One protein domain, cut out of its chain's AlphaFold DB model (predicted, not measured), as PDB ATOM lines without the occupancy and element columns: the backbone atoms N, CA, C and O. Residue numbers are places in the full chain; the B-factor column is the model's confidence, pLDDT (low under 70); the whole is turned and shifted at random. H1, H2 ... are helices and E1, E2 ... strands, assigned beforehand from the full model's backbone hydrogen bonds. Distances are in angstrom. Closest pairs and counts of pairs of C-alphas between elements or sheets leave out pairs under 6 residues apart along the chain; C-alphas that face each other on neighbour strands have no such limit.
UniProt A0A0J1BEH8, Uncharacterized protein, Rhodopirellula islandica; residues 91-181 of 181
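This is residues 91 to 181 of the 181 residues of an uncharacterized protein of Rhodopirellula islandica (UniProt A0A0J1BEH8). A twisted sheet of four strands, E1 to E4, curls round one helix, H2, which packs on one face of it. The first helix, H1, folds back against H2 as the other arm of a helical hairpin and only grazes the sheet, while the long link between the helices runs past the edge strand E1. The printed part has 91 residues, with two named helices followed by four named strands; the sheet's order is E1 - E2 - E3 - E4, all antiparallel, and the class is mixed, helices and strands. The whole is compact, with a radius of gyration of the C-alphas of 12.5 A, and spans 38 by 26 by 23 A.

H1, residues 91 to 101, and H2, residues 113 to 125, form a helical hairpin: they touch at a shallow tilt of 32 degrees, opposite ways, with the closest C-alphas, those of Leu 100 and Ala 120, 6.2 A apart. In both helices every O i to N i+4 pair is within hydrogen-bond range. In the link between them, residues 106 to 107 pair in parallel with residues 135 to 136 of E1, residues 133 to 140. E1, E2, residues 143 to 151, E3, residues 157 to 167, and E4, residues 170 to 180, form a meander, each strand the antiparallel neighbour of the one before, and each such pair is a hairpin. N 137 and O 145 are 2.8 A apart between E1 and E2, N 146 and O 162 are 2.8 A apart between E2 and E3, and N 165 and O 172 are 2.9 A apart between E3 and E4. The edge strands E1 and E4 are apart. H2 is on the sheet in two layers, a helix on one face; its closest C-alphas to E4 are those of Ile 119 and Trp 171, 5.8 A apart. H2 and E2 are near each other, with 6 pairs of C-alphas within 10 A. H1 only grazes the sheet, with its residues 96 to 100.

H1 begins at C-alpha 91 (224.385, 303.644, 256.409) and is 15.4 A long; H2 begins at C-alpha 113 (235.620, 306.237, 280.719) and is 18.5 A long. E1 is 19.4 A long, E2 24.4 A, E3 31.3 A and E4 30.0 A. E4 bends by 53 degrees at residue 177 and ends at C-alpha 180 (229.033, 282.015, 267.332).

The two C-alphas farthest apart are those of Pro 154 and Asn 168, at 40.0 A. The printed part has no cut. The link from H1 to H2 is long, with 11 residues; that from H2 to E1 is short, and the three between strands are tight. The mean pLDDT of the printed part is 87.0, with residues 153 to 156, residue 177 and residues 179 to 181 under 70.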
ATOM      1  N   ILE A  91     225.228 303.047 255.365       85.94
ATOM      2  CA  ILE A  91     224.385 303.644 256.409       85.94
ATOM      3  C   ILE A  91     224.575 302.888 257.727       85.94
ATOM      4  O   ILE A  91     224.793 303.505 258.767       85.94
ATOM      5  N   GLU A  92     224.552 301.558 257.683       84.69
ATOM      6  CA  GLU A  92     224.777 300.698 258.849       84.69
ATOM      7  C   GLU A  92     226.184 300.879 259.410       84.69
ATOM      8  O   GLU A  92     226.350 301.016 260.620       84.69
ATOM      9  N   LEU A  93     227.193 300.967 258.540       84.69
ATOM     10  CA  LEU A  93     228.571 301.211 258.956       84.69
ATOM     11  C   LEU A  93     228.721 302.574 259.647       84.69
ATOM     12  O   LEU A  93     229.371 302.672 260.689       84.69
ATOM     13  N   ALA A  94     228.117 303.625 259.083       87.31
ATOM     14  CA  ALA A  94     228.124 304.954 259.686       87.31
ATOM     15  C   ALA A  94     227.404 304.963 261.042       87.31
ATOM     16  O   ALA A  94     227.910 305.551 261.998       87.31
ATOM     17  N   SER A  95     226.268 304.265 261.146       90.38
ATOM     18  CA  SER A  95     225.535 304.114 262.405       90.38
ATOM     19  C   SER A  95     226.355 303.364 263.454       90.38
ATOM     20  O   SER A  95     226.477 303.843 264.577       90.38
ATOM     21  N   ALA A  96     226.970 302.236 263.092       89.88
ATOM     22  CA  ALA A  96     227.796 301.444 264.001       89.88
ATOM     23  C   ALA A  96     229.011 302.237 264.504       89.88
ATOM     24  O   ALA A  96     229.320 302.211 265.690       89.88
ATOM     25  N   ARG A  97     229.662 303.020 263.633       90.12
ATOM     26  CA  ARG A  97     230.749 303.927 264.041       90.12
ATOM     27  C   ARG A  97     230.263 305.040 264.967       90.12
ATOM     28  O   ARG A  97     230.955 305.380 265.922       90.12
ATOM     29  N   ALA A  98     229.084 305.604 264.717       91.75
ATOM     30  CA  ALA A  98     228.506 306.609 265.604       91.75
ATOM     31  C   ALA A  98     228.172 306.026 266.986       91.75
ATOM     32  O   ALA A  98     228.444 306.671 267.997       91.75
ATOM     33  N   ASP A  99     227.623 304.811 267.038       94.00
ATOM     34  CA  ASP A  99     227.350 304.096 268.288       94.00
ATOM     35  C   ASP A  99     228.648 303.747 269.033       94.00
ATOM     36  O   ASP A  99     228.707 303.916 270.253       94.00
ATOM     37  N   LEU A 100     229.711 303.374 268.307       94.00
ATOM     38  CA  LEU A 100     231.051 303.169 268.859       94.00
ATOM     39  C   LEU A 100     231.593 304.441 269.528       94.00
ATOM     40  O   LEU A 100     231.968 304.409 270.697       94.00
ATOM     41  N   HIS A 101     231.568 305.581 268.830       92.62
ATOM     42  CA  HIS A 101     232.025 306.866 269.379       92.62
ATOM     43  C   HIS A 101     231.187 307.355 270.564       92.62
ATOM     44  O   HIS A 101     231.689 308.061 271.435       92.62
ATOM     45  N   ARG A 102     229.900 307.001 270.603       94.94
ATOM     46  CA  ARG A 102     229.000 307.331 271.717       94.94
ATOM     47  C   ARG A 102     229.084 306.334 272.870       94.94
ATOM     48  O   ARG A 102     228.366 306.523 273.848       94.94
ATOM     49  N   LEU A 103     229.917 305.296 272.752       95.31
ATOM     50  CA  LEU A 103     230.043 304.213 273.725       95.31
ATOM     51  C   LEU A 103     228.691 303.553 274.050       95.31
ATOM     52  O   LEU A 103     228.377 303.259 275.201       95.31
ATOM     53  N   LYS A 104     227.848 303.354 273.028       94.88
ATOM     54  CA  LYS A 104     226.484 302.829 273.178       94.88
ATOM     55  C   LYS A 104     226.466 301.296 273.228       94.88
ATOM     56  O   LYS A 104     225.839 300.634 272.404       94.88
ATOM     57  N   PHE A 105     227.176 300.740 274.196       94.81
ATOM     58  CA  PHE A 105     227.310 299.307 274.438       94.81
ATOM     59  C   PHE A 105     227.686 299.074 275.904       94.81
ATOM     60  O   PHE A 105     227.885 300.022 276.661       94.81
ATOM     61  N   TYR A 106     227.742 297.815 276.332       96.19
ATOM     62  CA  TYR A 106     228.084 297.510 277.717       96.19
ATOM     63  C   TYR A 106     229.573 297.766 277.986       96.19
ATOM     64  O   TYR A 106     230.434 297.280 277.254       96.19
ATOM     65  N   ILE A 107     229.882 298.504 279.050       97.38
ATOM     66  CA  ILE A 107     231.251 298.731 279.515       97.38
ATOM     67  C   ILE A 107     231.301 298.311 280.973       97.38
ATOM     68  O   ILE A 107     230.516 298.795 281.788       97.38
ATOM     69  N   ASP A 108     232.213 297.397 281.269       96.38
ATOM     70  CA  ASP A 108     232.448 296.909 282.618       96.38
ATOM     71  C   ASP A 108     232.951 298.028 283.552       96.38
ATOM     72  O   ASP A 108     233.714 298.904 283.134       96.38
ATOM     73  N   GLU A 109     232.551 298.002 284.826       94.00
ATOM     74  CA  GLU A 109     232.789 299.108 285.777       94.00
ATOM     75  C   GLU A 109     234.281 299.343 286.073       94.00
ATOM     76  O   GLU A 109     234.682 300.443 286.458       94.00
ATOM     77  N   GLY A 110     235.120 298.323 285.855       92.12
ATOM     78  CA  GLY A 110     236.576 298.405 286.007       92.12
ATOM     79  C   GLY A 110     237.287 299.230 284.928       92.12
ATOM     80  O   GLY A 110     238.481 299.501 285.056       92.12
ATOM     81  N   ILE A 111     236.586 299.640 283.866       95.94
ATOM     82  CA  ILE A 111     237.164 300.376 282.740       95.94
ATOM     83  C   ILE A 111     236.882 301.869 282.909       95.94
ATOM     84  O   ILE A 111     235.738 302.323 282.880       95.94
ATOM     85  N   ALA A 112     237.941 302.669 283.036       95.31
ATOM     86  CA  ALA A 112     237.801 304.118 283.090       95.31
ATOM     87  C   ALA A 112     237.192 304.654 281.785       95.31
ATOM     88  O   ALA A 112     237.596 304.262 280.689       95.31
ATOM     89  N   LYS A 113     236.283 305.632 281.889       94.94
ATOM     90  CA  LYS A 113     235.620 306.237 280.719       94.94
ATOM     91  C   LYS A 113     236.615 306.696 279.645       94.94
ATOM     92  O   LYS A 113     236.412 306.426 278.468       94.94
ATOM     93  N   ARG A 114     237.714 307.331 280.064       95.44
ATOM     94  CA  ARG A 114     238.776 307.792 279.159       95.44
ATOM     95  C   ARG A 114     239.449 306.640 278.407       95.44
ATOM     96  O   ARG A 114     239.782 306.796 277.240       95.44
ATOM     97  N   ASP A 115     239.652 305.498 279.057       95.69
ATOM     98  CA  ASP A 115     240.234 304.327 278.398       95.69
ATOM     99  C   ASP A 115     239.259 303.721 277.392       95.69
ATOM    100  O   ASP A 115     239.663 303.393 276.281       95.69
ATOM    101  N   ALA A 116     237.968 303.661 277.725       96.44
ATOM    102  CA  ALA A 116     236.946 303.230 276.776       96.44
ATOM    103  C   ALA A 116     236.887 304.137 275.530       96.44
ATOM    104  O   ALA A 116     236.804 303.625 274.414       96.44
ATOM    105  N   GLU A 117     236.986 305.460 275.705       96.31
ATOM    106  CA  GLU A 117     237.058 306.431 274.599       96.31
ATOM    107  C   GLU A 117     238.288 306.178 273.708       96.31
ATOM    108  O   GLU A 117     238.150 306.054 272.493       96.31
ATOM    109  N   LEU A 118     239.474 305.999 274.300       95.31
ATOM    110  CA  LEU A 118     240.715 305.734 273.555       95.31
ATOM    111  C   LEU A 118     240.703 304.380 272.827       95.31
ATOM    112  O   LEU A 118     241.197 304.270 271.704       95.31
ATOM    113  N   ILE A 119     240.132 303.340 273.440       94.75
ATOM    114  CA  ILE A 119     239.958 302.035 272.789       94.75
ATOM    115  C   ILE A 119     239.001 302.178 271.600       94.75
ATOM    116  O   ILE A 119     239.309 301.689 270.513       94.75
ATOM    117  N   ALA A 120     237.878 302.882 271.768       95.31
ATOM    118  CA  ALA A 120     236.922 303.120 270.690       95.31
ATOM    119  C   ALA A 120     237.538 303.912 269.522       95.31
ATOM    120  O   ALA A 120     237.298 303.572 268.364       95.31
ATOM    121  N   GLU A 121     238.377 304.914 269.801       92.12
ATOM    122  CA  GLU A 121     239.152 305.635 268.781       92.12
ATOM    123  C   GLU A 121     240.116 304.707 268.027       92.12
ATOM    124  O   GLU A 121     240.145 304.718 266.795       92.12
ATOM    125  N   SER A 122     240.851 303.855 268.751       90.38
ATOM    126  CA  SER A 122     241.761 302.857 268.168       90.38
ATOM    127  C   SER A 122     241.019 301.867 267.257       90.38
ATOM    128  O   SER A 122     241.462 301.577 266.144       90.38
ATOM    129  N   MET A 123     239.831 301.414 267.671       89.50
ATOM    130  CA  MET A 123     238.955 300.577 266.843       89.50
ATOM    131  C   MET A 123     238.458 301.313 265.596       89.50
ATOM    132  O   MET A 123     238.499 300.757 264.503       89.50
ATOM    133  N   ALA A 124     238.001 302.561 265.739       86.62
ATOM    134  CA  ALA A 124     237.464 303.350 264.631       86.62
ATOM    135  C   ALA A 124     238.528 303.683 263.569       86.62
ATOM    136  O   ALA A 124     238.206 303.771 262.381       86.62
ATOM    137  N   ALA A 125     239.787 303.836 263.988       84.00
ATOM    138  CA  ALA A 125     240.919 304.059 263.097       84.00
ATOM    139  C   ALA A 125     241.283 302.819 262.259       84.00
ATOM    140  O   ALA A 125     241.870 302.960 261.185       84.00
ATOM    141  N   ASN A 126     240.930 301.610 262.712       77.31
ATOM    142  CA  ASN A 126     241.270 300.369 262.026       77.31
ATOM    143  C   ASN A 126     240.112 299.880 261.125       77.31
ATOM    144  O   ASN A 126     239.090 299.417 261.632       77.31
ATOM    145  N   PRO A 127     240.258 299.896 259.784       71.88
ATOM    146  CA  PRO A 127     239.191 299.482 258.871       71.88
ATOM    147  C   PRO A 127     238.871 297.979 258.923       71.88
ATOM    148  O   PRO A 127     237.845 297.567 258.390       71.88
ATOM    149  N   PHE A 128     239.727 297.158 259.541       71.81
ATOM    150  CA  PHE A 128     239.542 295.707 259.640       71.81
ATOM    151  C   PHE A 128     238.806 295.264 260.907       71.81
ATOM    152  O   PHE A 128     238.488 294.082 261.037       71.81
ATOM    153  N   VAL A 129     238.543 296.191 261.831       80.19
ATOM    154  CA  VAL A 129     237.804 295.929 263.066       80.19
ATOM    155  C   VAL A 129     236.312 296.148 262.817       80.19
ATOM    156  O   VAL A 129     235.908 297.139 262.211       80.19
ATOM    157  N   ASP A 130     235.479 295.220 263.288       84.50
ATOM    158  CA  ASP A 130     234.021 295.370 263.229       84.50
ATOM    159  C   ASP A 130     233.564 296.456 264.225       84.50
ATOM    160  O   ASP A 130     233.771 296.296 265.430       84.50
ATOM    161  N   PRO A 131     232.934 297.555 263.768       88.19
ATOM    162  CA  PRO A 131     232.523 298.645 264.650       88.19
ATOM    163  C   PRO A 131     231.286 298.327 265.503       88.19
ATOM    164  O   PRO A 131     230.931 299.124 266.368       88.19
ATOM    165  N   ARG A 132     230.605 297.194 265.283       91.00
ATOM    166  CA  ARG A 132     229.429 296.784 266.069       91.00
ATOM    167  C   ARG A 132     229.864 296.196 267.408       91.00
ATOM    168  O   ARG A 132     229.854 294.983 267.601       91.00
ATOM    169  N   VAL A 133     230.296 297.051 268.326       93.88
ATOM    170  CA  VAL A 133     230.718 296.631 269.665       93.88
ATOM    171  C   VAL A 133     229.503 296.259 270.509       93.88
ATOM    172  O   VAL A 133     228.537 297.010 270.591       93.88
ATOM    173  N   LEU A 134     229.571 295.094 271.154       93.38
ATOM    174  CA  LEU A 134     228.559 294.618 272.095       93.38
ATOM    175  C   LEU A 134     228.976 294.889 273.540       93.38
ATOM    176  O   LEU A 134     228.148 295.290 274.360       93.38
ATOM    177  N   ARG A 135     230.258 294.658 273.852       95.81
ATOM    178  CA  ARG A 135     230.785 294.850 275.203       95.81
ATOM    179  C   ARG A 135     232.292 295.054 275.266       95.81
ATOM    180  O   ARG A 135     233.031 294.441 274.491       95.81
ATOM    181  N   PHE A 136     232.717 295.824 276.262       97.69
ATOM    182  CA  PHE A 136     234.074 295.829 276.805       97.69
ATOM    183  C   PHE A 136     234.074 295.141 278.172       97.69
ATOM    184  O   PHE A 136     233.270 295.485 279.035       97.69
ATOM    185  N   GLU A 137     234.970 294.177 278.356       97.19
ATOM    186  CA  GLU A 137     235.117 293.374 279.572       97.19
ATOM    187  C   GLU A 137     236.504 293.623 280.168       97.19
ATOM    188  O   GLU A 137     237.521 293.493 279.474       97.19
ATOM    189  N   TYR A 138     236.550 294.011 281.443       95.50
ATOM    190  CA  TYR A 138     237.808 294.289 282.124       95.50
ATOM    191  C   TYR A 138     238.553 292.978 282.385       95.50
ATOM    192  O   TYR A 138     237.983 292.019 282.906       95.50
ATOM    193  N   ARG A 139     239.843 292.923 282.039       94.75
ATOM    194  CA  ARG A 139     240.716 291.804 282.428       94.75
ATOM    195  C   ARG A 139     241.734 292.238 283.462       94.75
ATOM    196  O   ARG A 139     241.840 291.604 284.508       94.75
ATOM    197  N   ASP A 140     242.445 293.318 283.173       93.38
ATOM    198  CA  ASP A 140     243.418 293.935 284.065       93.38
ATOM    199  C   ASP A 140     243.658 295.402 283.663       93.38
ATOM    200  O   ASP A 140     243.023 295.926 282.748       93.38
ATOM    201  N   ALA A 141     244.559 296.087 284.373       90.38
ATOM    202  CA  ALA A 141     244.816 297.518 284.200       90.38
ATOM    203  C   ALA A 141     245.282 297.916 282.787       90.38
ATOM    204  O   ALA A 141     245.126 299.080 282.408       90.38
ATOM    205  N   ASP A 142     245.829 296.970 282.023       92.69
ATOM    206  CA  ASP A 142     246.374 297.198 280.689       92.69
ATOM    207  C   ASP A 142     245.699 296.326 279.625       92.69
ATOM    208  O   ASP A 142     246.132 296.347 278.474       92.69
ATOM    209  N   THR A 143     244.638 295.585 279.968       93.19
ATOM    210  CA  THR A 143     243.979 294.635 279.068       93.19
ATOM    211  C   THR A 143     242.459 294.704 279.186       93.19
ATOM    212  O   THR A 143     241.875 294.491 280.252       93.19
ATOM    213  N   VAL A 144     241.804 294.919 278.048       95.19
ATOM    214  CA  VAL A 144     240.347 294.905 277.893       95.19
ATOM    215  C   VAL A 144     239.975 293.938 276.777       95.19
ATOM    216  O   VAL A 144     240.544 293.974 275.685       95.19
ATOM    217  N   VAL A 145     238.996 293.074 277.031       94.31
ATOM    218  CA  VAL A 145     238.431 292.190 276.009       94.31
ATOM    219  C   VAL A 145     237.245 292.883 275.362       94.31
ATOM    220  O   VAL A 145     236.308 293.309 276.031       94.31
ATOM    221  N   VAL A 146     237.273 292.976 274.040       94.75
ATOM    222  CA  VAL A 146     236.244 293.631 273.241       94.75
ATOM    223  C   VAL A 146     235.488 292.580 272.450       94.75
ATOM    224  O   VAL A 146     236.072 291.861 271.645       94.75
ATOM    225  N   THR A 147     234.177 292.492 272.651       93.44
ATOM    226  CA  THR A 147     233.308 291.613 271.859       93.44
ATOM    227  C   THR A 147     232.526 292.446 270.852       93.44
ATOM    228  O   THR A 147     231.849 293.404 271.234       93.44
ATOM    229  N   THR A 148     232.585 292.071 269.579       90.88
ATOM    230  CA  THR A 148     231.853 292.717 268.482       90.88
ATOM    231  C   THR A 148     230.923 291.730 267.801       90.88
ATOM    232  O   THR A 148     231.122 290.524 267.917       90.88
ATOM    233  N   GLY A 149     229.953 292.221 267.040       86.88
ATOM    234  CA  GLY A 149     229.106 291.395 266.189       86.88
ATOM    235  C   GLY A 149     227.636 291.762 266.283       86.88
ATOM    236  O   GLY A 149     227.273 292.893 266.602       86.88
ATOM    237  N   VAL A 150     226.782 290.788 265.987       83.12
ATOM    238  CA  VAL A 150     225.324 290.938 266.039       83.12
ATOM    239  C   VAL A 150     224.721 289.755 266.778       83.12
ATOM    240  O   VAL A 150     225.110 288.613 266.550       83.12
ATOM    241  N   VAL A 151     223.738 290.040 267.629       78.31
ATOM    242  CA  VAL A 151     222.878 289.038 268.265       78.31
ATOM    243  C   VAL A 151     221.524 289.061 267.551       78.31
ATOM    244  O   VAL A 151     220.855 290.093 267.525       78.31
ATOM    245  N   GLN A 152     221.124 287.940 266.953       73.44
ATOM    246  CA  GLN A 152     219.852 287.737 266.254       73.44
ATOM    247  C   GLN A 152     219.002 286.688 266.990       73.44
ATOM    248  O   GLN A 152     218.708 285.611 266.480       73.44
ATOM    249  N   GLY A 153     218.570 287.016 268.208       67.88
ATOM    250  CA  GLY A 153     217.803 286.098 269.055       67.88
ATOM    251  C   GLY A 153     218.688 285.182 269.915       67.88
ATOM    252  O   GLY A 153     219.883 285.436 270.045       67.88
ATOM    253  N   PRO A 154     218.105 284.158 270.565       63.28
ATOM    254  CA  PRO A 154     218.784 283.396 271.617       63.28
ATOM    255  C   PRO A 154     219.811 282.362 271.127       63.28
ATOM    256  O   PRO A 154     220.584 281.885 271.948       63.28
ATOM    257  N   LEU A 155     219.793 281.987 269.841       61.03
ATOM    258  CA  LEU A 155     220.621 280.915 269.249       61.03
ATOM    259  C   LEU A 155     221.137 281.287 267.849       61.03
ATOM    260  O   LEU A 155     221.283 280.438 266.975       61.03
ATOM    261  N   SER A 156     221.234 282.581 267.567       64.44
ATOM    262  CA  SER A 156     221.761 283.042 266.291       64.44
ATOM    263  C   SER A 156     222.461 284.358 266.520       64.44
ATOM    264  O   SER A 156     221.894 285.323 267.032       64.44
ATOM    265  N   GLY A 157     223.737 284.381 266.191       75.94
ATOM    266  CA  GLY A 157     224.581 285.537 266.363       75.94
ATOM    267  C   GLY A 157     226.020 285.170 266.092       75.94
ATOM    268  O   GLY A 157     226.402 284.000 266.066       75.94
ATOM    269  N   GLY A 158     226.826 286.192 265.879       77.75
ATOM    270  CA  GLY A 158     228.246 285.983 265.732       77.75
ATOM    271  C   GLY A 158     229.006 287.274 265.559       77.75
ATOM    272  O   GLY A 158     228.444 288.343 265.289       77.75
ATOM    273  N   GLY A 159     230.314 287.147 265.706       84.31
ATOM    274  CA  GLY A 159     231.238 288.240 265.500       84.31
ATOM    275  C   GLY A 159     232.643 287.883 265.943       84.31
ATOM    276  O   GLY A 159     233.082 286.737 265.827       84.31
ATOM    277  N   SER A 160     233.362 288.886 266.425       83.56
ATOM    278  CA  SER A 160     234.781 288.767 266.737       83.56
ATOM    279  C   SER A 160     235.056 289.166 268.175       83.56
ATOM    280  O   SER A 160     234.339 289.967 268.779       83.56
ATOM    281  N   ILE A 161     236.121 288.597 268.715       82.88
ATOM    282  CA  ILE A 161     236.703 288.997 269.984       82.88
ATOM    283  C   ILE A 161     238.057 289.630 269.678       82.88
ATOM    284  O   ILE A 161     238.892 289.052 268.976       82.88
ATOM    285  N   TYR A 162     238.264 290.824 270.215       86.56
ATOM    286  CA  TYR A 162     239.523 291.547 270.163       86.56
ATOM    287  C   TYR A 162     240.075 291.718 271.574       86.56
ATOM    288  O   TYR A 162     239.328 291.771 272.552       86.56
ATOM    289  N   ILE A 163     241.390 291.839 271.669       90.38
ATOM    290  CA  ILE A 163     242.085 292.220 272.892       90.38
ATOM    291  C   ILE A 163     242.642 293.619 272.663       90.38
ATOM    292  O   ILE A 163     243.471 293.832 271.775       90.38
ATOM    293  N   ALA A 164     242.161 294.575 273.451       91.75
ATOM    294  CA  ALA A 164     242.750 295.895 273.558       91.75
ATOM    295  C   ALA A 164     243.805 295.851 274.664       91.75
ATOM    296  O   ALA A 164     243.476 295.570 275.816       91.75
ATOM    297  N   ARG A 165     245.067 296.103 274.315       93.31
ATOM    298  CA  ARG A 165     246.180 296.131 275.266       93.31
ATOM    299  C   ARG A 165     246.847 297.496 275.270       93.31
ATOM    300  O   ARG A 165     247.048 298.087 274.207       93.31
ATOM    301  N   ARG A 166     247.206 297.998 276.448       90.00
ATOM    302  CA  ARG A 166     247.993 299.222 276.569       90.00
ATOM    303  C   ARG A 166     249.464 298.908 276.296       90.00
ATOM    304  O   ARG A 166     250.103 298.152 277.021       90.00
ATOM    305  N   GLU A 167     250.007 299.507 275.245       89.69
ATOM    306  CA  GLU A 167     251.401 299.374 274.823       89.69
ATOM    307  C   GLU A 167     251.982 300.776 274.609       89.69
ATOM    308  O   GLU A 167     251.405 301.597 273.897       89.69
ATOM    309  N   ASN A 168     253.108 301.090 275.258       86.81
ATOM    310  CA  ASN A 168     253.764 302.406 275.172       86.81
ATOM    311  C   ASN A 168     252.821 303.599 275.449       86.81
ATOM    312  O   ASN A 168     252.909 304.645 274.808       86.81
ATOM    313  N   GLY A 169     251.884 303.438 276.390       84.69
ATOM    314  CA  GLY A 169     250.907 304.472 276.754       84.69
ATOM    315  C   GLY A 169     249.739 304.643 275.775       84.69
ATOM    316  O   GLY A 169     248.904 305.515 276.000       84.69
ATOM    317  N   SER A 170     249.649 303.818 274.728       88.06
ATOM    318  CA  SER A 170     248.556 303.824 273.747       88.06
ATOM    319  C   SER A 170     247.778 302.511 273.779       88.06
ATOM    320  O   SER A 170     248.341 301.457 274.059       88.06
ATOM    321  N   TRP A 171     246.479 302.557 273.484       89.06
ATOM    322  CA  TRP A 171     245.655 301.351 273.376       89.06
ATOM    323  C   TRP A 171     245.748 300.752 271.971       89.06
ATOM    324  O   TRP A 171     245.373 301.383 270.981       89.06
ATOM    325  N   MET A 172     246.217 299.511 271.896       87.38
ATOM    326  CA  MET A 172     246.343 298.738 270.666       87.38
ATOM    327  C   MET A 172     245.288 297.639 270.643       87.38
ATOM    328  O   MET A 172     245.234 296.817 271.555       87.38
ATOM    329  N   VAL A 173     244.462 297.600 269.599       84.81
ATOM    330  CA  VAL A 173     243.415 296.581 269.441       84.81
ATOM    331  C   VAL A 173     243.881 295.509 268.463       84.81
ATOM    332  O   VAL A 173     244.161 295.802 267.299       84.81
ATOM    333  N   ARG A 174     243.950 294.258 268.927       79.06
ATOM    334  CA  ARG A 174     244.330 293.093 268.116       79.06
ATOM    335  C   ARG A 174     243.197 292.079 268.065       79.06
ATOM    336  O   ARG A 174     242.499 291.867 269.053       79.06
ATOM    337  N   HIS A 175     243.008 291.459 266.905       70.81
ATOM    338  CA  HIS A 175     242.070 290.346 266.755       70.81
ATOM    339  C   HIS A 175     242.566 289.143 267.564       70.81
ATOM    340  O   HIS A 175     243.770 288.897 267.617       70.81
ATOM    341  N   SER A 176     241.648 288.446 268.234       76.06
ATOM    342  CA  SER A 176     241.966 287.270 269.046       76.06
ATOM    343  C   SER A 176     241.217 286.029 268.584       76.06
ATOM    344  O   SER A 176     241.829 284.971 268.483       76.06
ATOM    345  N   SER A 177     239.903 286.119 268.368       67.81
ATOM    346  CA  SER A 177     239.081 284.960 267.999       67.81
ATOM    347  C   SER A 177     237.718 285.374 267.432       67.81
ATOM    348  O   SER A 177     237.425 286.559 267.244       67.81
ATOM    349  N   HIS A 178     236.875 284.383 267.144       72.12
ATOM    350  CA  HIS A 178     235.483 284.550 266.732       72.12
ATOM    351  C   HIS A 178     234.541 283.941 267.773       72.12
ATOM    352  O   HIS A 178     234.940 283.070 268.545       72.12
ATOM    353  N   TRP A 179     233.287 284.387 267.780       67.19
ATOM    354  CA  TRP A 179     232.222 283.745 268.549       67.19
ATOM    355  C   TRP A 179     231.002 283.508 267.661       67.19
ATOM    356  O   TRP A 179     230.730 284.279 266.736       67.19
ATOM    357  N   VAL A 180     230.287 282.429 267.965       66.69
ATOM    358  CA  VAL A 180     229.033 282.015 267.332       66.69
ATOM    359  C   VAL A 180     228.108 281.543 268.453       66.69
ATOM    360  O   VAL A 180     228.583 280.926 269.409       66.69
ATOM    361  N   SER A 181     226.822 281.880 268.361       56.69
ATOM    362  CA  SER A 181     225.776 281.464 269.305       56.69
ATOM    363  C   SER A 181     224.702 280.645 268.620       56.69
ATOM    364  O   SER A 181     224.472 280.883 267.415       56.69
TER     365      SER A 181